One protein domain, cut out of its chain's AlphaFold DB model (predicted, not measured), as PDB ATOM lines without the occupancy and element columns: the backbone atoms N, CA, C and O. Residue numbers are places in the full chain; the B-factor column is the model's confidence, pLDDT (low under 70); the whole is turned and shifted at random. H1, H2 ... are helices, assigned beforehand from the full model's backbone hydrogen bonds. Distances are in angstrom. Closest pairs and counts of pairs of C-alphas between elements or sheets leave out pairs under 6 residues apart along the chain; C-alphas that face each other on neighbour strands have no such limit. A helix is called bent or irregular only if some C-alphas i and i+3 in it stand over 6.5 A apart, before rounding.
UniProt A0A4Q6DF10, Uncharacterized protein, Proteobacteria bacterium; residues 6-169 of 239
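What this domain is: This is residues 6 to 169 of the 239 residues of an uncharacterized protein of Proteobacteria bacterium (UniProt A0A4Q6DF10). A long helix, H2, runs through the middle of a body made of helices, with H4, H5 and H6 packed round it; H4 runs back beside it and H5 crosses it. Short H1 packs across H5, H3 sits by the first turns of H6, and a long loop, residues 14 to 31, runs round the outside. The printed part has 164 residues with eight named helices, H1 to H8 in order, and no named strand: the class is all helix, the helix packing mostly crossed. It is compact, with a radius of gyration of the C-alphas of 14.9 A, and spans 47 by 35 by 30 A.

How they stand to each other: Begin at H1, residues 6 to 13, which touches H5, residues 97 to 119, through residues 107 to 114 of H5 alone; the closest C-alphas, of Val 9 and Ala 111, are 6.1 A apart. Go on to H2, residues 32 to 54, the hub, which touches five other helices. It touches H4, residues 73 to 93, at a shallow tilt of 23 degrees, opposite ways, closest at the C-alphas of Leu 39 and Ala 93, 4.9 A. It touches H5 at a steep tilt of 49 degrees, the same way, closest at C-alphas 43 and 104, 5.6 A. H6, residues 124 to 142, touches H2 at a shallow tilt of 34.8 degrees, only just short of steep, closest at C-alphas 45 and 139, 5.9 A. H3, residues 58 to 66, touches H6 about perpendicular at 86 degrees, with C-alphas 61 and 125 closest, 6.8 A. H7, residues 149 to 153, touches H2, with C-alphas 46 and 149 closest, 7.1 A. H8, residues 161 to 164, only just touches H6, with 3 pairs of C-alphas within 8 A, closest at C-alphas 141 and 164, 5.0 A. H4 and H6 are apart. Each O i to N i+4 pair is within hydrogen-bond range in H1, H2, H3, H5 and H7, against 12 of 17 in H4 and 10 of 15 in H6; H8 is too short for such a pair.

Where its parts are: Find C-alpha 6 at (234.549, 175.633, 122.668), where H1 begins. H2 runs 32.8 A from C-alpha 32 at (213.579, 176.894, 130.097). H4, 19.0 A long, is irregular: C-alphas 77 and 80 are 9.4 A apart, with a kink of 114 degrees near residue 80. H5 runs 32.1 A. H6, 27.6 A long, is only just irregular, with C-alphas 138 and 141 6.7 A apart. H8 ends at C-alpha 164, (228.579, 167.256, 111.347).

The domain as a whole: The C-alphas farthest apart, of Asp 31 and Glu 122, are 47.6 A apart. The printed part has no cut; the link from H1 to H2 is long, with 18 residues. The mean pLDDT of the printed part is 81.7; it is under 70 at residues 22 to 33, 69, 155 to 157 and 159 to 169.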
ATOM      1  N   VAL A   6     235.907 175.805 122.131       88.94
ATOM      2  CA  VAL A   6     234.549 175.633 122.668       88.94
ATOM      3  C   VAL A   6     234.625 175.420 124.179       88.94
ATOM      4  O   VAL A   6     234.006 176.162 124.935       88.94
ATOM      5  N   LYS A   7     235.466 174.479 124.625       89.44
ATOM      6  CA  LYS A   7     235.640 174.189 126.056       89.44
ATOM      7  C   LYS A   7     236.218 175.372 126.828       89.44
ATOM      8  O   LYS A   7     235.716 175.687 127.898       89.44
ATOM      9  N   LYS A   8     237.238 176.044 126.285       91.75
ATOM     10  CA  LYS A   8     237.879 177.181 126.963       91.75
ATOM     11  C   LYS A   8     236.926 178.346 127.184       91.75
ATOM     12  O   LYS A   8     236.840 178.864 128.291       91.75
ATOM     13  N   VAL A   9     236.153 178.701 126.161       92.00
ATOM     14  CA  VAL A   9     235.153 179.767 126.271       92.00
ATOM     15  C   VAL A   9     234.062 179.393 127.279       92.00
ATOM     16  O   VAL A   9     233.627 180.249 128.046       92.00
ATOM     17  N   GLN A  10     233.647 178.121 127.337       89.44
ATOM     18  CA  GLN A  10     232.695 177.655 128.350       89.44
ATOM     19  C   GLN A  10     233.250 177.752 129.769       89.44
ATOM     20  O   GLN A  10     232.579 178.297 130.642       89.44
ATOM     21  N   GLU A  11     234.471 177.256 129.983       90.88
ATOM     22  CA  GLU A  11     235.168 177.287 131.273       90.88
ATOM     23  C   GLU A  11     235.329 178.725 131.781       90.88
ATOM     24  O   GLU A  11     234.931 179.032 132.904       90.88
ATOM     25  N   ASN A  12     235.849 179.625 130.942       90.62
ATOM     26  CA  ASN A  12     236.180 180.990 131.351       90.62
ATOM     27  C   ASN A  12     234.937 181.857 131.601       90.62
ATOM     28  O   ASN A  12     234.967 182.741 132.456       90.62
ATOM     29  N   LEU A  13     233.840 181.612 130.877       90.00
ATOM     30  CA  LEU A  13     232.588 182.364 131.025       90.00
ATOM     31  C   LEU A  13     231.569 181.684 131.955       90.00
ATOM     32  O   LEU A  13     230.471 182.216 132.135       90.00
ATOM     33  N   GLY A  14     231.901 180.523 132.532       88.56
ATOM     34  CA  GLY A  14     230.998 179.756 133.396       88.56
ATOM     35  C   GLY A  14     229.728 179.281 132.678       88.56
ATOM     36  O   GLY A  14     228.647 179.287 133.267       88.56
ATOM     37  N   LEU A  15     229.835 178.932 131.393       87.38
ATOM     38  CA  LEU A  15     228.699 178.522 130.564       87.38
ATOM     39  C   LEU A  15     228.472 177.010 130.645       87.38
ATOM     40  O   LEU A  15     229.414 176.227 130.753       87.38
ATOM     41  N   GLY A  16     227.207 176.598 130.545       81.50
ATOM     42  CA  GLY A  16     226.837 175.184 130.558       81.50
ATOM     43  C   GLY A  16     227.413 174.409 129.371       81.50
ATOM     44  O   GLY A  16     227.661 174.975 128.305       81.50
ATOM     45  N   GLU A  17     227.594 173.098 129.552       82.25
ATOM     46  CA  GLU A  17     228.120 172.203 128.516       82.25
ATOM     47  C   GLU A  17     227.252 172.203 127.243       82.25
ATOM     48  O   GLU A  17     226.021 172.314 127.304       82.25
ATOM     49  N   LEU A  18     227.899 172.064 126.076       81.88
ATOM     50  CA  LEU A  18     227.201 172.011 124.792       81.88
ATOM     51  C   LEU A  18     226.765 170.577 124.520       81.88
ATOM     52  O   LEU A  18     227.536 169.632 124.709       81.88
ATOM     53  N   LYS A  19     225.543 170.413 124.016       79.31
ATOM     54  CA  LYS A  19     225.036 169.104 123.611       79.31
ATOM     55  C   LYS A  19     225.371 168.880 122.146       79.31
ATOM     56  O   LYS A  19     225.047 169.708 121.296       79.31
ATOM     57  N   LYS A  20     226.030 167.756 121.852       75.50
ATOM     58  CA  LYS A  20     226.235 167.333 120.465       75.50
ATOM     59  C   LYS A  20     224.880 167.179 119.796       75.50
ATOM     60  O   LYS A  20     223.965 166.602 120.384       75.50
ATOM     61  N   ILE A  21     224.773 167.689 118.581       70.25
ATOM     62  CA  ILE A  21     223.550 167.577 117.802       70.25
ATOM     63  C   ILE A  21     223.528 166.201 117.170       70.25
ATOM     64  O   ILE A  21     224.490 165.785 116.523       70.25
ATOM     65  N   ASP A  22     222.427 165.492 117.378       62.16
ATOM     66  CA  ASP A  22     222.189 164.250 116.671       62.16
ATOM     67  C   ASP A  22     221.900 164.585 115.192       62.16
ATOM     68  O   ASP A  22     220.916 165.272 114.887       62.16
ATOM     69  N   PRO A  23     222.744 164.117 114.258       56.84
ATOM     70  CA  PRO A  23     222.618 164.407 112.832       56.84
ATOM     71  C   PRO A  23     221.328 163.849 112.215       56.84
ATOM     72  O   PRO A  23     220.951 164.277 111.119       56.84
ATOM     73  N   ASN A  24     220.660 162.904 112.881       52.53
ATOM     74  CA  ASN A  24     219.447 162.248 112.403       52.53
ATOM     75  C   ASN A  24     218.172 162.910 112.923       52.53
ATOM     76  O   ASN A  24     217.194 162.962 112.181       52.53
ATOM     77  N   THR A  25     218.178 163.420 114.157       55.31
ATOM     78  CA  THR A  25     216.968 163.974 114.786       55.31
ATOM     79  C   THR A  25     216.940 165.500 114.819       55.31
ATOM     80  O   THR A  25     215.846 166.052 114.838       55.31
ATOM     81  N   GLN A  26     218.098 166.180 114.803       52.44
ATOM     82  CA  GLN A  26     218.271 167.648 114.878       52.44
ATOM     83  C   GLN A  26     217.529 168.357 116.038       52.44
ATOM     84  O   GLN A  26     217.643 169.563 116.214       52.44
ATOM     85  N   GLN A  27     216.819 167.631 116.902       51.50
ATOM     86  CA  GLN A  27     215.991 168.217 117.946       51.50
ATOM     87  C   GLN A  27     216.817 168.632 119.164       51.50
ATOM     88  O   GLN A  27     217.556 167.844 119.755       51.50
ATOM     89  N   THR A  28     216.613 169.871 119.606       52.06
ATOM     90  CA  THR A  28     217.033 170.344 120.928       52.06
ATOM     91  C   THR A  28     215.833 170.341 121.879       52.06
ATOM     92  O   THR A  28     214.743 170.775 121.509       52.06
ATOM     93  N   ALA A  29     216.010 169.849 123.110       48.53
ATOM     94  CA  ALA A  29     214.967 169.822 124.151       48.53
ATOM     95  C   ALA A  29     214.336 171.218 124.396       48.53
ATOM     96  O   ALA A  29     214.946 172.230 124.048       48.53
ATOM     97  N   THR A  30     213.118 171.284 124.950       50.19
ATOM     98  CA  THR A  30     212.213 172.466 124.919       50.19
ATOM     99  C   THR A  30     212.004 173.221 126.245       50.19
ATOM    100  O   THR A  30     211.209 174.157 126.293       50.19
ATOM    101  N   ASP A  31     212.704 172.863 127.314       53.19
ATOM    102  CA  ASP A  31     212.509 173.417 128.665       53.19
ATOM    103  C   ASP A  31     213.173 174.814 128.826       53.19
ATOM    104  O   ASP A  31     213.990 175.216 128.003       53.19
ATOM    105  N   ASP A  32     212.912 175.581 129.895       53.38
ATOM    106  CA  ASP A  32     213.579 176.894 130.097       53.38
ATOM    107  C   ASP A  32     215.099 176.779 130.309       53.38
ATOM    108  O   ASP A  32     215.863 177.606 129.802       53.38
ATOM    109  N   ALA A  33     215.554 175.706 130.966       58.91
ATOM    110  CA  ALA A  33     216.966 175.318 130.964       58.91
ATOM    111  C   ALA A  33     217.459 175.056 129.531       58.91
ATOM    112  O   ALA A  33     218.591 175.381 129.179       58.91
ATOM    113  N   ALA A  34     216.587 174.536 128.669       70.19
ATOM    114  CA  ALA A  34     216.890 174.340 127.265       70.19
ATOM    115  C   ALA A  34     216.964 175.656 126.479       70.19
ATOM    116  O   ALA A  34     217.767 175.726 125.558       70.19
ATOM    117  N   LYS A  35     216.245 176.724 126.856       77.56
ATOM    118  CA  LYS A  35     216.416 178.055 126.237       77.56
ATOM    119  C   LYS A  35     217.794 178.657 126.527       77.56
ATOM    120  O   LYS A  35     218.437 179.154 125.609       77.56
ATOM    121  N   GLU A  36     218.280 178.573 127.769       83.12
ATOM    122  CA  GLU A  36     219.636 179.053 128.098       83.12
ATOM    123  C   GLU A  36     220.724 178.182 127.460       83.12
ATOM    124  O   GLU A  36     221.721 178.699 126.952       83.12
ATOM    125  N   HIS A  37     220.514 176.863 127.404       83.38
ATOM    126  CA  HIS A  37     221.397 175.970 126.656       83.38
ATOM    127  C   HIS A  37     221.390 176.276 125.156       83.38
ATOM    128  O   HIS A  37     222.460 176.323 124.559       83.38
ATOM    129  N   ARG A  38     220.224 176.526 124.545       84.38
ATOM    130  CA  ARG A  38     220.103 176.913 123.130       84.38
ATOM    131  C   ARG A  38     220.797 178.238 122.858       84.38
ATOM    132  O   ARG A  38     221.516 178.322 121.870       84.38
ATOM    133  N   LEU A  39     220.636 179.230 123.740       89.88
ATOM    134  CA  LEU A  39     221.362 180.496 123.644       89.88
ATOM    135  C   LEU A  39     222.871 180.250 123.691       89.88
ATOM    136  O   LEU A  39     223.580 180.630 122.769       89.88
ATOM    137  N   THR A  40     223.351 179.560 124.725       90.00
ATOM    138  CA  THR A  40     224.775 179.245 124.903       90.00
ATOM    139  C   THR A  40     225.341 178.518 123.686       90.00
ATOM    140  O   THR A  40     226.374 178.911 123.148       90.00
ATOM    141  N   GLN A  41     224.642 177.485 123.222       89.75
ATOM    142  CA  GLN A  41     225.036 176.690 122.069       89.75
ATOM    143  C   GLN A  41     225.090 177.537 120.806       89.75
ATOM    144  O   GLN A  41     226.147 177.616 120.190       89.75
ATOM    145  N   ALA A  42     224.002 178.229 120.473       90.25
ATOM    146  CA  ALA A  42     223.917 179.031 119.264       90.25
ATOM    147  C   ALA A  42     224.921 180.182 119.245       90.25
ATOM    148  O   ALA A  42     225.548 180.435 118.217       90.25
ATOM    149  N   THR A  43     225.118 180.856 120.378       92.31
ATOM    150  CA  THR A  43     226.076 181.954 120.467       92.31
ATOM    151  C   THR A  43     227.513 181.455 120.346       92.31
ATOM    152  O   THR A  43     228.258 182.000 119.535       92.31
ATOM    153  N   ILE A  44     227.913 180.406 121.078       93.00
ATOM    154  CA  ILE A  44     229.282 179.868 120.991       93.00
ATOM    155  C   ILE A  44     229.567 179.357 119.583       93.00
ATOM    156  O   ILE A  44     230.570 179.740 118.978       93.00
ATOM    157  N   THR A  45     228.693 178.514 119.033       91.31
ATOM    158  CA  THR A  45     228.941 177.939 117.710       91.31
ATOM    159  C   THR A  45     228.856 178.995 116.622       91.31
ATOM    160  O   THR A  45     229.665 178.966 115.702       91.31
ATOM    161  N   GLY A  46     227.938 179.956 116.736       91.62
ATOM    162  CA  GLY A  46     227.791 181.045 115.776       91.62
ATOM    163  C   GLY A  46     229.006 181.964 115.726       91.62
ATOM    164  O   GLY A  46     229.566 182.184 114.653       91.62
ATOM    165  N   VAL A  47     229.471 182.430 116.889       93.75
ATOM    166  CA  VAL A  47     230.678 183.262 117.001       93.75
ATOM    167  C   VAL A  47     231.892 182.537 116.430       93.75
ATOM    168  O   VAL A  47     232.591 183.078 115.578       93.75
ATOM    169  N   LEU A  48     232.150 181.302 116.874       92.81
ATOM    170  CA  LEU A  48     233.348 180.571 116.458       92.81
ATOM    171  C   LEU A  48     233.324 180.219 114.966       92.81
ATOM    172  O   LEU A  48     234.370 180.237 114.320       92.81
ATOM    173  N   THR A  49     232.143 179.947 114.405       90.81
ATOM    174  CA  THR A  49     231.977 179.706 112.965       90.81
ATOM    175  C   THR A  49     232.229 180.977 112.158       90.81
ATOM    176  O   THR A  49     232.936 180.941 111.153       90.81
ATOM    177  N   GLY A  50     231.732 182.123 112.624       90.12
ATOM    178  CA  GLY A  50     232.009 183.402 111.980       90.12
ATOM    179  C   GLY A  50     233.493 183.796 112.058       90.12
ATOM    180  O   GLY A  50     234.075 184.202 111.054       90.12
ATOM    181  N   ILE A  51     234.153 183.592 113.206       91.31
ATOM    182  CA  ILE A  51     235.610 183.792 113.347       91.31
ATOM    183  C   ILE A  51     236.383 182.862 112.402       91.31
ATOM    184  O   ILE A  51     237.360 183.281 111.776       91.31
ATOM    185  N   TYR A  52     235.947 181.605 112.270       90.69
ATOM    186  CA  TYR A  52     236.508 180.683 111.288       90.69
ATOM    187  C   TYR A  52     236.395 181.244 109.868       90.69
ATOM    188  O   TYR A  52     237.401 181.260 109.154       90.69
ATOM    189  N   ASN A  53     235.234 181.778 109.484       88.25
ATOM    190  CA  ASN A  53     235.057 182.380 108.168       88.25
ATOM    191  C   ASN A  53     235.982 183.590 107.953       88.25
ATOM    192  O   ASN A  53     236.705 183.643 106.957       88.25
ATOM    193  N   LEU A  54     236.062 184.504 108.927       87.69
ATOM    194  CA  LEU A  54     236.978 185.651 108.875       87.69
ATOM    195  C   LEU A  54     238.445 185.243 108.703       87.69
ATOM    196  O   LEU A  54     239.201 185.923 108.014       87.69
ATOM    197  N   SER A  55     238.865 184.126 109.300       87.94
ATOM    198  CA  SER A  55     240.257 183.663 109.217       87.94
ATOM    199  C   SER A  55     240.698 183.234 107.807       87.94
ATOM    200  O   SER A  55     241.898 183.083 107.541       87.94
ATOM    201  N   ARG A  56     239.738 183.048 106.886       84.50
ATOM    202  CA  ARG A  56     239.998 182.664 105.491       84.50
ATOM    203  C   ARG A  56     240.574 183.817 104.671       84.50
ATOM    204  O   ARG A  56     241.308 183.556 103.721       84.50
ATOM    205  N   SER A  57     240.311 185.069 105.051       83.31
ATOM    206  CA  SER A  57     240.883 186.253 104.402       83.31
ATOM    207  C   SER A  57     242.046 186.833 105.215       83.31
ATOM    208  O   SER A  57     242.142 186.655 106.429       83.31
ATOM    209  N   ALA A  58     242.990 187.497 104.541       78.19
ATOM    210  CA  ALA A  58     244.083 188.185 105.232       78.19
ATOM    211  C   ALA A  58     243.551 189.367 106.060       78.19
ATOM    212  O   ALA A  58     243.911 189.505 107.228       78.19
ATOM    213  N   ASP A  59     242.630 190.142 105.483       82.12
ATOM    214  CA  ASP A  59     242.017 191.307 106.125       82.12
ATOM    215  C   ASP A  59     241.194 190.918 107.361       82.12
ATOM    216  O   ASP A  59     241.296 191.562 108.405       82.12
ATOM    217  N   GLY A  60     240.453 189.806 107.302       82.88
ATOM    218  CA  GLY A  60     239.695 189.295 108.445       82.88
ATOM    219  C   GLY A  60     240.590 188.900 109.621       82.88
ATOM    220  O   GLY A  60     240.266 189.188 110.771       82.88
ATOM    221  N   MET A  61     241.769 188.326 109.359       82.81
ATOM    222  CA  MET A  61     242.743 188.038 110.420       82.81
ATOM    223  C   MET A  61     243.350 189.305 111.027       82.81
ATOM    224  O   MET A  61     243.551 189.356 112.239       82.81
ATOM    225  N   VAL A  62     243.619 190.332 110.215       84.62
ATOM    226  CA  VAL A  62     244.086 191.635 110.714       84.62
ATOM    227  C   VAL A  62     243.023 192.276 111.609       84.62
ATOM    228  O   VAL A  62     243.354 192.777 112.684       84.62
ATOM    229  N   ASN A  63     241.745 192.178 111.235       85.31
ATOM    230  CA  ASN A  63     240.638 192.651 112.066       85.31
ATOM    231  C   ASN A  63     240.587 191.917 113.412       85.31
ATOM    232  O   ASN A  63     240.463 192.574 114.439       85.31
ATOM    233  N   ILE A  64     240.776 190.588 113.432       85.25
ATOM    234  CA  ILE A  64     240.846 189.802 114.680       85.25
ATOM    235  C   ILE A  64     242.027 190.241 115.564       85.25
ATOM    236  O   ILE A  64     241.935 190.204 116.790       85.25
ATOM    237  N   ILE A  65     243.153 190.658 114.981       85.06
ATOM    238  CA  ILE A  65     244.301 191.154 115.756       85.06
ATOM    239  C   ILE A  65     243.999 192.519 116.377       85.06
ATOM    240  O   ILE A  65     244.292 192.731 117.557       85.06
ATOM    241  N   ASN A  66     243.395 193.420 115.605       84.69
ATOM    242  CA  ASN A  66     243.225 194.819 115.993       84.69
ATOM    243  C   ASN A  66     241.987 195.088 116.855       84.69
ATOM    244  O   ASN A  66     241.923 196.132 117.497       84.69
ATOM    245  N   CYS A  67     241.026 194.169 116.895       81.12
ATOM    246  CA  CYS A  67     239.815 194.343 117.685       81.12
ATOM    247  C   CYS A  67     240.039 194.184 119.198       81.12
ATOM    248  O   CYS A  67     240.904 193.425 119.666       81.12
ATOM    249  N   GLY A  68     239.228 194.910 119.962       76.75
ATOM    250  CA  GLY A  68     239.202 194.949 121.417       76.75
ATOM    251  C   GLY A  68     237.891 194.416 122.018       76.75
ATOM    252  O   GLY A  68     236.911 194.172 121.318       76.75
ATOM    253  N   PRO A  69     237.840 194.245 123.349       67.69
ATOM    254  CA  PRO A  69     236.705 193.626 124.039       67.69
ATOM    255  C   PRO A  69     235.392 194.430 123.989       67.69
ATOM    256  O   PRO A  69     234.348 193.884 124.338       67.69
ATOM    257  N   GLY A  70     235.426 195.699 123.567       73.06
ATOM    258  CA  GLY A  70     234.250 196.570 123.444       73.06
ATOM    259  C   GLY A  70     233.685 196.706 122.026       73.06
ATOM    260  O   GLY A  70     232.725 197.452 121.847       73.06
ATOM    261  N   ASP A  71     234.270 196.032 121.035       83.12
ATOM    262  CA  ASP A  71     233.850 196.175 119.640       83.12
ATOM    263  C   ASP A  71     232.502 195.493 119.365       83.12
ATOM    264  O   ASP A  71     232.095 194.548 120.051       83.12
ATOM    265  N   ASP A  72     231.797 195.960 118.329       87.00
ATOM    266  CA  ASP A  72     230.597 195.283 117.833       87.00
ATOM    267  C   ASP A  72     230.995 194.047 117.023       87.00
ATOM    268  O   ASP A  72     231.174 194.084 115.801       87.00
ATOM    269  N   TRP A  73     231.169 192.938 117.734       90.50
ATOM    270  CA  TRP A  73     231.633 191.686 117.155       90.50
ATOM    271  C   TRP A  73     230.690 191.135 116.095       90.50
ATOM    272  O   TRP A  73     231.159 190.505 115.153       90.50
ATOM    273  N   ALA A  74     229.382 191.367 116.214       88.50
ATOM    274  CA  ALA A  74     228.427 190.883 115.223       88.50
ATOM    275  C   ALA A  74     228.686 191.536 113.859       88.50
ATOM    276  O   ALA A  74     228.803 190.836 112.856       88.50
ATOM    277  N   THR A  75     228.870 192.858 113.829       89.44
ATOM    278  CA  THR A  75     229.214 193.593 112.605       89.44
ATOM    279  C   THR A  75     230.627 193.276 112.124       89.44
ATOM    280  O   THR A  75     230.851 193.146 110.927       89.44
ATOM    281  N   LEU A  76     231.590 193.098 113.030       88.06
ATOM    282  CA  LEU A  76     232.964 192.763 112.642       88.06
ATOM    283  C   LEU A  76     233.053 191.377 111.984       88.06
ATOM    284  O   LEU A  76     233.797 191.197 111.023       88.06
ATOM    285  N   ILE A  77     232.296 190.405 112.502       87.75
ATOM    286  CA  ILE A  77     232.319 189.014 112.043       87.75
ATOM    287  C   ILE A  77     231.447 188.797 110.805       87.75
ATOM    288  O   ILE A  77     231.853 188.075 109.896       87.75
ATOM    289  N   PHE A  78     230.267 189.414 110.761       86.62
ATOM    290  CA  PHE A  78     229.248 189.137 109.746       86.62
ATOM    291  C   PHE A  78     228.941 190.333 108.832       86.62
ATOM    292  O   PHE A  78     228.063 190.236 107.974       86.62
ATOM    293  N   GLY A  79     229.638 191.462 108.996       86.94
ATOM    294  CA  GLY A  79     229.388 192.679 108.226       86.94
ATOM    295  C   GLY A  79     227.951 193.169 108.395       86.94
ATOM    296  O   GLY A  79     227.409 193.200 109.504       86.94
ATOM    297  N   ASP A  80     227.313 193.489 107.271       85.06
ATOM    298  CA  ASP A  80     225.925 193.964 107.215       85.06
ATOM    299  C   ASP A  80     224.911 192.927 107.733       85.06
ATOM    300  O   ASP A  80     223.833 193.284 108.212       85.06
ATOM    301  N   SER A  81     225.277 191.640 107.725       85.31
ATOM    302  CA  SER A  81     224.429 190.542 108.207       85.31
ATOM    303  C   SER A  81     224.486 190.347 109.727       85.31
ATOM    304  O   SER A  81     223.773 189.499 110.263       85.31
ATOM    305  N   GLY A  82     225.296 191.129 110.453       88.06
ATOM    306  CA  GLY A  82     225.464 190.990 111.904       88.06
ATOM    307  C   GLY A  82     224.153 191.068 112.687       88.06
ATOM    308  O   GLY A  82     223.914 190.242 113.567       88.06
ATOM    309  N   ASN A  83     223.260 191.994 112.335       89.62
ATOM    310  CA  ASN A  83     221.957 192.106 113.001       89.62
ATOM    311  C   ASN A  83     221.053 190.902 112.703       89.62
ATOM    312  O   ASN A  83     220.434 190.371 113.624       89.62
ATOM    313  N   ALA A  84     221.042 190.422 111.455       88.00
ATOM    314  CA  ALA A  84     220.266 189.247 111.064       88.00
ATOM    315  C   ALA A  84     220.709 187.993 111.838       88.00
ATOM    316  O   ALA A  84     219.878 187.210 112.292       88.00
ATOM    317  N   VAL A  85     222.015 187.838 112.078       89.69
ATOM    318  CA  VAL A  85     222.567 186.742 112.894       89.69
ATOM    319  C   VAL A  85     222.070 186.819 114.340       89.69
ATOM    320  O   VAL A  85     221.646 185.808 114.902       89.69
ATOM    321  N   ILE A  86     222.092 188.007 114.949       93.00
ATOM    322  CA  ILE A  86     221.593 188.207 116.318       93.00
ATOM    323  C   ILE A  86     220.093 187.899 116.407       93.00
ATOM    324  O   ILE A  86     219.660 187.242 117.356       93.00
ATOM    325  N   GLU A  87     219.304 188.312 115.416       90.31
ATOM    326  CA  GLU A  87     217.869 188.015 115.336       90.31
ATOM    327  C   GLU A  87     217.584 186.520 115.152       90.31
ATOM    328  O   GLU A  87     216.713 185.967 115.829       90.31
ATOM    329  N   HIS A  88     218.348 185.837 114.298       88.12
ATOM    330  CA  HIS A  88     218.234 184.391 114.096       88.12
ATOM    331  C   HIS A  88     218.558 183.616 115.377       88.12
ATOM    332  O   HIS A  88     217.800 182.727 115.773       88.12
ATOM    333  N   ILE A  89     219.636 183.984 116.077       90.25
ATOM    334  CA  ILE A  89     219.993 183.372 117.366       90.25
ATOM    335  C   ILE A  89     218.915 183.667 118.420       90.25
ATOM    336  O   ILE A  89     218.534 182.764 119.169       90.25
ATOM    337  N   GLY A  90     218.391 184.895 118.470       88.88
ATOM    338  CA  GLY A  90     217.297 185.276 119.368       88.88
ATOM    339  C   GLY A  90     216.031 184.460 119.127       88.88
ATOM    340  O   GLY A  90     215.443 183.937 120.074       88.88
ATOM    341  N   THR A  91     215.671 184.255 117.861       88.56
ATOM    342  CA  THR A  91     214.530 183.421 117.461       88.56
ATOM    343  C   THR A  91     214.741 181.965 117.877       88.56
ATOM    344  O   THR A  91     213.888 181.382 118.547       88.56
ATOM    345  N   TYR A  92     215.912 181.398 117.569       85.69
ATOM    346  CA  TYR A  92     216.267 180.019 117.916       85.69
ATOM    347  C   TYR A  92     216.247 179.760 119.432       85.69
ATOM    348  O   TYR A  92     215.715 178.751 119.906       85.69
ATOM    349  N   ALA A  93     216.809 180.687 120.210       87.06
ATOM    350  CA  ALA A  93     216.881 180.583 121.664       87.06
ATOM    351  C   ALA A  93     215.611 181.074 122.380       87.06
ATOM    352  O   ALA A  93     215.485 180.880 123.591       87.06
ATOM    353  N   SER A  94     214.675 181.701 121.656       87.88
ATOM    354  CA  SER A  94     213.521 182.416 122.223       87.88
ATOM    355  C   SER A  94     213.955 183.439 123.286       87.88
ATOM    356  O   SER A  94     213.549 183.373 124.454       87.88
ATOM    357  N   ARG A  95     214.855 184.344 122.886       88.62
ATOM    358  CA  ARG A  95     215.483 185.377 123.722       88.62
ATOM    359  C   ARG A  95     215.512 186.719 123.001       88.62
ATOM    360  O   ARG A  95     215.650 186.769 121.782       88.62
ATOM    361  N   ASP A  96     215.457 187.791 123.783       91.19
ATOM    362  CA  ASP A  96     215.555 189.150 123.261       91.19
ATOM    363  C   ASP A  96     216.926 189.417 122.636       91.19
ATOM    364  O   ASP A  96     217.970 189.021 123.164       91.19
ATOM    365  N   THR A  97     216.923 190.146 121.523       91.19
ATOM    366  CA  THR A  97     218.124 190.462 120.739       91.19
ATOM    367  C   THR A  97     219.173 191.233 121.537       91.19
ATOM    368  O   THR A  97     220.364 191.061 121.293       91.19
ATOM    369  N   SER A  98     218.769 192.028 122.532       92.12
ATOM    370  CA  SER A  98     219.683 192.730 123.441       92.12
ATOM    371  C   SER A  98     220.515 191.760 124.287       92.12
ATOM    372  O   SER A  98     221.739 191.884 124.338       92.12
ATOM    373  N   ILE A  99     219.866 190.752 124.880       91.19
ATOM    374  CA  ILE A  99     220.516 189.695 125.669       91.19
ATOM    375  C   ILE A  99     221.428 188.866 124.768       91.19
ATOM    376  O   ILE A  99     222.562 188.552 125.139       91.19
ATOM    377  N   VAL A 100     220.954 188.533 123.562       93.06
ATOM    378  CA  VAL A 100     221.752 187.791 122.583       93.06
ATOM    379  C   VAL A 100     222.992 188.577 122.179       93.06
ATOM    380  O   VAL A 100     224.081 188.012 122.213       93.06
ATOM    381  N   LYS A 101     222.864 189.869 121.861       93.31
ATOM    382  CA  LYS A 101     223.996 190.724 121.476       93.31
ATOM    383  C   LYS A 101     225.020 190.848 122.601       93.31
ATOM    384  O   LYS A 101     226.216 190.708 122.353       93.31
ATOM    385  N   GLU A 102     224.570 191.047 123.839       92.44
ATOM    386  CA  GLU A 102     225.465 191.087 124.999       92.44
ATOM    387  C   GLU A 102     226.224 189.763 125.167       92.44
ATOM    388  O   GLU A 102     227.451 189.757 125.305       92.44
ATOM    389  N   ARG A 103     225.514 188.625 125.113       92.69
ATOM    390  CA  ARG A 103     226.127 187.293 125.211       92.69
ATOM    391  C   ARG A 103     227.108 187.049 124.067       92.69
ATOM    392  O   ARG A 103     228.205 186.550 124.306       92.69
ATOM    393  N   PHE A 104     226.726 187.421 122.851       93.94
ATOM    394  CA  PHE A 104     227.520 187.269 121.639       93.94
ATOM    395  C   PHE A 104     228.844 188.019 121.736       93.94
ATOM    396  O   PHE A 104     229.900 187.422 121.535       93.94
ATOM    397  N   ASN A 105     228.805 189.286 122.147       92.94
ATOM    398  CA  ASN A 105     230.011 190.095 122.293       92.94
ATOM    399  C   ASN A 105     230.946 189.550 123.382       92.94
ATOM    400  O   ASN A 105     232.156 189.498 123.170       92.94
ATOM    401  N   LYS A 106     230.411 189.068 124.515       92.94
ATOM    402  CA  LYS A 106     231.225 188.429 125.569       92.94
ATOM    403  C   LYS A 106     231.920 187.159 125.072       92.94
ATOM    404  O   LYS A 106     233.107 186.972 125.318       92.94
ATOM    405  N   VAL A 107     231.188 186.302 124.359       94.00
ATOM    406  CA  VAL A 107     231.720 185.058 123.778       94.00
ATOM    407  C   VAL A 107     232.793 185.357 122.729       94.00
ATOM    408  O   VAL A 107     233.840 184.713 122.735       94.00
ATOM    409  N   ALA A 108     232.572 186.345 121.860       93.69
ATOM    410  CA  ALA A 108     233.537 186.749 120.839       93.69
ATOM    411  C   ALA A 108     234.815 187.342 121.436       93.69
ATOM    412  O   ALA A 108     235.910 186.936 121.046       93.69
ATOM    413  N   ALA A 109     234.686 188.225 122.429       92.50
ATOM    414  CA  ALA A 109     235.831 188.794 123.127       92.50
ATOM    415  C   ALA A 109     236.697 187.708 123.787       92.50
ATOM    416  O   ALA A 109     237.918 187.713 123.616       92.50
ATOM    417  N   GLU A 110     236.080 186.746 124.483       93.06
ATOM    418  CA  GLU A 110     236.822 185.654 125.125       93.06
ATOM    419  C   GLU A 110     237.463 184.717 124.093       93.06
ATOM    420  O   GLU A 110     238.631 184.358 124.224       93.06
ATOM    421  N   ALA A 111     236.746 184.370 123.020       93.12
ATOM    422  CA  ALA A 111     237.292 183.540 121.950       93.12
ATOM    423  C   ALA A 111     238.517 184.188 121.287       93.12
ATOM    424  O   ALA A 111     239.522 183.517 121.047       93.12
ATOM    425  N   VAL A 112     238.461 185.491 121.005       92.00
ATOM    426  CA  VAL A 112     239.584 186.210 120.390       92.00
ATOM    427  C   VAL A 112     240.754 186.362 121.349       92.00
ATOM    428  O   VAL A 112     241.900 186.209 120.920       92.00
ATOM    429  N   LYS A 113     240.496 186.605 122.636       92.12
ATOM    430  CA  LYS A 113     241.538 186.597 123.668       92.12
ATOM    431  C   LYS A 113     242.286 185.260 123.680       92.12
ATOM    432  O   LYS A 113     243.502 185.252 123.515       92.12
ATOM    433  N   GLU A 114     241.563 184.143 123.744       92.06
ATOM    434  CA  GLU A 114     242.150 182.798 123.714       92.06
ATOM    435  C   GLU A 114     242.940 182.535 122.425       92.06
ATOM    436  O   GLU A 114     244.044 181.988 122.462       92.06
ATOM    437  N   ILE A 115     242.430 182.962 121.265       91.31
ATOM    438  CA  ILE A 115     243.164 182.851 119.998       91.31
ATOM    439  C   ILE A 115     244.477 183.635 120.068       91.31
ATOM    440  O   ILE A 115     245.521 183.088 119.711       91.31
ATOM    441  N   LYS A 116     244.451 184.894 120.521       90.38
ATOM    442  CA  LYS A 116     245.643 185.754 120.606       90.38
ATOM    443  C   LYS A 116     246.690 185.164 121.547       90.38
ATOM    444  O   LYS A 116     247.857 185.080 121.171       90.38
ATOM    445  N   GLU A 117     246.276 184.694 122.719       90.94
ATOM    446  CA  GLU A 117     247.168 184.084 123.711       90.94
ATOM    447  C   GLU A 117     247.837 182.807 123.181       90.94
ATOM    448  O   GLU A 117     249.039 182.614 123.355       90.94
ATOM    449  N   ASN A 118     247.098 181.970 122.444       88.62
ATOM    450  CA  ASN A 118     247.617 180.710 121.900       88.62
ATOM    451  C   ASN A 118     248.431 180.867 120.601       88.62
ATOM    452  O   ASN A 118     248.989 179.888 120.101       88.62
ATOM    453  N   THR A 119     248.490 182.069 120.022       89.19
ATOM    454  CA  THR A 119     249.112 182.307 118.706       89.19
ATOM    455  C   THR A 119     250.141 183.435 118.706       89.19
ATOM    456  O   THR A 119     250.690 183.754 117.651       89.19
ATOM    457  N   ALA A 120     250.439 184.004 119.876       88.19
ATOM    458  CA  ALA A 120     251.403 185.080 120.040       88.19
ATOM    459  C   ALA A 120     252.820 184.719 119.536       88.19
ATOM    460  O   ALA A 120     253.236 183.554 119.495       88.19
ATOM    461  N   GLY A 121     253.581 185.757 119.178       83.88
ATOM    462  CA  GLY A 121     254.973 185.663 118.728       83.88
ATOM    463  C   GLY A 121     255.140 185.782 117.212       83.88
ATOM    464  O   GLY A 121     254.262 186.277 116.509       83.88
ATOM    465  N   GLU A 122     256.288 185.333 116.702       80.50
ATOM    466  CA  GLU A 122     256.591 185.377 115.265       80.50
ATOM    467  C   GLU A 122     255.596 184.537 114.453       80.50
ATOM    468  O   GLU A 122     255.097 183.509 114.928       80.50
ATOM    469  N   ASP A 123     255.296 184.985 113.232       85.38
ATOM    470  CA  ASP A 123     254.311 184.379 112.329       85.38
ATOM    471  C   ASP A 123     252.892 184.243 112.917       85.38
ATOM    472  O   ASP A 123     252.149 183.319 112.564       85.38
ATOM    473  N   GLN A 124     252.486 185.176 113.790       86.50
ATOM    474  CA  GLN A 124     251.174 185.174 114.453       86.50
ATOM    475  C   GLN A 124     250.013 184.921 113.479       86.50
ATOM    476  O   GLN A 124     249.193 184.044 113.727       86.50
ATOM    477  N   LEU A 125     249.970 185.601 112.326       86.00
ATOM    478  CA  LEU A 125     248.908 185.415 111.323       86.00
ATOM    479  C   LEU A 125     248.823 183.969 110.805       86.00
ATOM    480  O   LEU A 125     247.736 183.404 110.674       86.00
ATOM    481  N   LYS A 126     249.972 183.338 110.534       86.25
ATOM    482  CA  LYS A 126     250.031 181.950 110.057       86.25
ATOM    483  C   LYS A 126     249.596 180.983 111.158       86.25
ATOM    484  O   LYS A 126     248.808 180.075 110.890       86.25
ATOM    485  N   LYS A 127     250.058 181.200 112.394       88.06
ATOM    486  CA  LYS A 127     249.662 180.410 113.573       88.06
ATOM    487  C   LYS A 127     248.168 180.529 113.852       88.06
ATOM    488  O   LYS A 127     247.517 179.505 114.029       88.06
ATOM    489  N   MET A 128     247.616 181.742 113.809       88.38
ATOM    490  CA  MET A 128     246.182 182.006 113.952       88.38
ATOM    491  C   MET A 128     245.366 181.244 112.921       88.38
ATOM    492  O   MET A 128     244.439 180.532 113.295       88.38
ATOM    493  N   ARG A 129     245.739 181.314 111.638       87.69
ATOM    494  CA  ARG A 129     245.025 180.590 110.580       87.69
ATOM    495  C   ARG A 129     244.994 179.086 110.831       87.69
ATOM    496  O   ARG A 129     243.930 178.475 110.747       87.69
ATOM    497  N   VAL A 130     246.148 178.490 111.138       88.19
ATOM    498  CA  VAL A 130     246.256 177.047 111.416       88.19
ATOM    499  C   VAL A 130     245.441 176.678 112.654       88.19
ATOM    500  O   VAL A 130     244.688 175.705 112.623       88.19
ATOM    501  N   PHE A 131     245.553 177.477 113.714       89.81
ATOM    502  CA  PHE A 131     244.849 177.262 114.971       89.81
ATOM    503  C   PHE A 131     243.332 177.312 114.789       89.81
ATOM    504  O   PHE A 131     242.660 176.348 115.146       89.81
ATOM    505  N   ILE A 132     242.799 178.378 114.185       90.31
ATOM    506  CA  ILE A 132     241.360 178.561 113.949       90.31
ATOM    507  C   ILE A 132     240.823 177.470 113.014       90.31
ATOM    508  O   ILE A 132     239.784 176.875 113.294       90.31
ATOM    509  N   SER A 133     241.560 177.128 111.952       87.25
ATOM    510  CA  SER A 133     241.160 176.062 111.020       87.25
ATOM    511  C   SER A 133     241.028 174.699 111.706       87.25
ATOM    512  O   SER A 133     240.151 173.914 111.349       87.25
ATOM    513  N   ALA A 134     241.870 174.415 112.704       88.25
ATOM    514  CA  ALA A 134     241.803 173.181 113.484       88.25
ATOM    515  C   ALA A 134     240.595 173.130 114.438       88.25
ATOM    516  O   ALA A 134     240.237 172.052 114.908       88.25
ATOM    517  N   GLN A 135     239.943 174.266 114.717       88.62
ATOM    518  CA  GLN A 135     238.758 174.311 115.580       88.62
ATOM    519  C   GLN A 135     237.470 173.940 114.850       88.62
ATOM    520  O   GLN A 135     236.495 173.609 115.521       88.62
ATOM    521  N   ARG A 136     237.446 173.935 113.509       85.81
ATOM    522  CA  ARG A 136     236.246 173.592 112.724       85.81
ATOM    523  C   ARG A 136     235.612 172.284 113.201       85.81
ATOM    524  O   ARG A 136     234.430 172.254 113.525       85.81
ATOM    525  N   ASP A 137     236.415 171.236 113.353       83.50
ATOM    526  CA  ASP A 137     235.921 169.912 113.752       83.50
ATOM    527  C   ASP A 137     235.498 169.843 115.233       83.50
ATOM    528  O   ASP A 137     234.767 168.938 115.635       83.50
ATOM    529  N   ASN A 138     235.912 170.820 116.049       86.81
ATOM    530  CA  ASN A 138     235.421 170.995 117.416       86.81
ATOM    531  C   ASN A 138     234.090 171.758 117.466       86.81
ATOM    532  O   ASN A 138     233.353 171.586 118.431       86.81
ATOM    533  N   ILE A 139     233.793 172.594 116.468       86.88
ATOM    534  CA  ILE A 139     232.609 173.466 116.430       86.88
ATOM    535  C   ILE A 139     231.423 172.748 115.779       86.88
ATOM    536  O   ILE A 139     230.328 172.731 116.343       86.88
ATOM    537  N   LEU A 140     231.641 172.123 114.616       85.19
ATOM    538  CA  LEU A 140     230.572 171.559 113.781       85.19
ATOM    539  C   LEU A 140     229.636 170.567 114.492       85.19
ATOM    540  O   LEU A 140     228.432 170.660 114.261       85.19
ATOM    541  N   PRO A 141     230.106 169.668 115.382       85.25
ATOM    542  CA  PRO A 141     229.216 168.733 116.078       85.25
ATOM    543  C   PRO A 141     228.179 169.404 116.991       85.25
ATOM    544  O   PRO A 141     227.231 168.751 117.427       85.25
ATOM    545  N   TYR A 142     228.372 170.682 117.321       85.12
ATOM    546  CA  TYR A 142     227.480 171.449 118.188       85.12
ATOM    547  C   TYR A 142     226.652 172.484 117.420       85.12
ATOM    548  O   TYR A 142     225.745 173.056 118.018       85.12
ATOM    549  N   LEU A 143     226.946 172.737 116.136       84.50
ATOM    550  CA  LEU A 143     226.330 173.804 115.340       84.50
ATOM    551  C   LEU A 143     224.909 173.420 114.874       84.50
ATOM    552  O   LEU A 143     224.778 172.561 113.988       84.50
ATOM    553  N   PRO A 144     223.849 174.066 115.403       81.44
ATOM    554  CA  PRO A 144     222.475 173.797 114.979       81.44
ATOM    555  C   PRO A 144     222.261 174.155 113.518       81.44
ATOM    556  O   PRO A 144     222.675 175.220 113.068       81.44
ATOM    557  N   ALA A 145     221.630 173.246 112.773       76.25
ATOM    558  CA  ALA A 145     221.308 173.475 111.366       76.25
ATOM    559  C   ALA A 145     220.259 174.586 111.212       76.25
ATOM    560  O   ALA A 145     220.284 175.334 110.242       76.25
ATOM    561  N   GLU A 146     219.393 174.749 112.211       76.69
ATOM    562  CA  GLU A 146     218.351 175.774 112.257       76.69
ATOM    563  C   GLU A 146     218.906 177.200 112.327       76.69
ATOM    564  O   GLU A 146     218.169 178.145 112.065       76.69
ATOM    565  N   LEU A 147     220.190 177.379 112.670       80.75
ATOM    566  CA  LEU A 147     220.819 178.700 112.618       80.75
ATOM    567  C   LEU A 147     221.114 179.159 111.187       80.75
ATOM    568  O   LEU A 147     221.295 180.357 110.985       80.75
ATOM    569  N   GLY A 148     221.177 178.239 110.215       78.75
ATOM    570  CA  GLY A 148     221.454 178.560 108.811       78.75
ATOM    571  C   GLY A 148     222.792 179.274 108.604       78.75
ATOM    572  O   GLY A 148     222.891 180.179 107.777       78.75
ATOM    573  N   MET A 149     223.814 178.925 109.395       81.88
ATOM    574  CA  MET A 149     225.095 179.638 109.375       81.88
ATOM    575  C   MET A 149     225.837 179.494 108.046       81.88
ATOM    576  O   MET A 149     226.567 180.407 107.678       81.88
ATOM    577  N   GLY A 150     225.653 178.389 107.323       75.81
ATOM    578  CA  GLY A 150     226.199 178.220 105.981       75.81
ATOM    579  C   GLY A 150     225.596 179.217 105.002       75.81
ATOM    580  O   GLY A 150     226.337 179.905 104.312       75.81
ATOM    581  N   GLN A 151     224.274 179.404 105.032       77.94
ATOM    582  CA  GLN A 151     223.608 180.411 104.200       77.94
ATOM    583  C   GLN A 151     224.023 181.844 104.576       77.94
ATOM    584  O   GLN A 151     224.236 182.675 103.699       77.94
ATOM    585  N   LEU A 152     224.158 182.139 105.874       79.25
ATOM    586  CA  LEU A 152     224.553 183.469 106.360       79.25
ATOM    587  C   LEU A 152     226.016 183.823 106.050       79.25
ATOM    588  O   LEU A 152     226.361 185.003 106.006       79.25
ATOM    589  N   LEU A 153     226.873 182.817 105.865       79.88
ATOM    590  CA  LEU A 153     228.306 182.978 105.612       79.88
ATOM    591  C   LEU A 153     228.723 182.618 104.179       79.88
ATOM    592  O   LEU A 153     229.918 182.670 103.890       79.88
ATOM    593  N   ASP A 154     227.766 182.269 103.315       74.62
ATOM    594  CA  ASP A 154     228.001 181.760 101.955       74.62
ATOM    595  C   ASP A 154     228.965 180.546 101.934       74.62
ATOM    596  O   ASP A 154     229.878 180.435 101.116       74.62
ATOM    597  N   ASP A 155     228.795 179.636 102.901       68.06
ATOM    598  CA  ASP A 155     229.583 178.407 103.059       68.06
ATOM    599  C   ASP A 155     228.680 177.216 103.423       68.06
ATOM    600  O   ASP A 155     228.559 176.804 104.582       68.06
ATOM    601  N   ASP A 156     228.084 176.605 102.397       66.81
ATOM    602  CA  ASP A 156     227.203 175.433 102.515       66.81
ATOM    603  C   ASP A 156     227.866 174.228 103.213       66.81
ATOM    604  O   ASP A 156     227.186 173.336 103.731       66.81
ATOM    605  N   THR A 157     229.204 174.188 103.296       68.75
ATOM    606  CA  THR A 157     229.915 173.086 103.964       68.75
ATOM    607  C   THR A 157     229.718 173.079 105.481       68.75
ATOM    608  O   THR A 157     229.987 172.051 106.117       68.75
ATOM    609  N   LEU A 158     229.279 174.204 106.058       70.31
ATOM    610  CA  LEU A 158     228.992 174.364 107.485       70.31
ATOM    611  C   LEU A 158     227.663 173.716 107.886       70.31
ATOM    612  O   LEU A 158     227.547 173.196 108.999       70.31
ATOM    613  N   ASP A 159     226.691 173.695 106.975       63.62
ATOM    614  CA  ASP A 159     225.369 173.109 107.208       63.62
ATOM    615  C   ASP A 159     225.242 171.665 106.705       63.62
ATOM    616  O   ASP A 159     224.312 170.955 107.104       63.62
ATOM    617  N   ASP A 160     226.224 171.174 105.941       62.84
ATOM    618  CA  ASP A 160     226.284 169.785 105.483       62.84
ATOM    619  C   ASP A 160     226.322 168.779 106.652       62.84
ATOM    620  O   ASP A 160     227.255 168.713 107.464       62.84
ATOM    621  N   ARG A 161     225.301 167.915 106.680       57.41
ATOM    622  CA  ARG A 161     225.109 166.833 107.655       57.41
ATOM    623  C   ARG A 161     226.302 165.876 107.707       57.41
ATOM    624  O   ARG A 161     226.623 165.369 108.779       57.41
ATOM    625  N   THR A 162     226.993 165.652 106.590       56.56
ATOM    626  CA  THR A 162     228.140 164.729 106.514       56.56
ATOM    627  C   THR A 162     229.345 165.247 107.296       56.56
ATOM    628  O   THR A 162     230.047 164.473 107.949       56.56
ATOM    629  N   ASN A 163     229.561 166.564 107.298       55.97
ATOM    630  CA  ASN A 163     230.632 167.198 108.067       55.97
ATOM    631  C   ASN A 163     230.320 167.231 109.568       55.97
ATOM    632  O   ASN A 163     231.234 167.084 110.376       55.97
ATOM    633  N   LYS A 164     229.039 167.326 109.945       58.03
ATOM    634  CA  LYS A 164     228.579 167.256 111.347       58.03
ATOM    635  C   LYS A 164     228.687 165.840 111.942       58.03
ATOM    636  O   LYS A 164     228.788 165.691 113.157       58.03
ATOM    637  N   MET A 165     228.733 164.805 111.092       53.19
ATOM    638  CA  MET A 165     228.936 163.398 111.479       53.19
ATOM    639  C   MET A 165     230.404 163.002 111.690       53.19
ATOM    640  O   MET A 165     230.678 161.965 112.299       53.19
ATOM    641  N   ARG A 166     231.370 163.799 111.215       51.94
ATOM    642  CA  ARG A 166     232.794 163.540 111.462       51.94
ATOM    643  C   ARG A 166     233.165 164.086 112.836       51.94
ATOM    644  O   ARG A 166     233.263 165.289 113.039       51.94
ATOM    645  N   GLY A 167     233.358 163.188 113.799       46.69
ATOM    646  CA  GLY A 167     233.857 163.568 115.117       46.69
ATOM    647  C   GLY A 167     235.255 164.217 115.049       46.69
ATOM    648  O   GLY A 167     235.998 163.973 114.095       46.69
ATOM    649  N   PRO A 168     235.663 164.967 116.091       48.09
ATOM    650  CA  PRO A 168     236.903 165.762 116.138       48.09
ATOM    651  C   PRO A 168     238.227 164.979 116.001       48.09
ATOM    652  O   PRO A 168     239.301 165.569 116.073       48.09
ATOM    653  N   LEU A 169     238.188 163.656 115.812       41.12
ATOM    654  CA  LEU A 169     239.372 162.791 115.746       41.12
ATOM    655  C   LEU A 169     239.679 162.249 114.337       41.12
ATOM    656  O   LEU A 169     240.779 161.746 114.118       41.12
TER     657      LEU A 169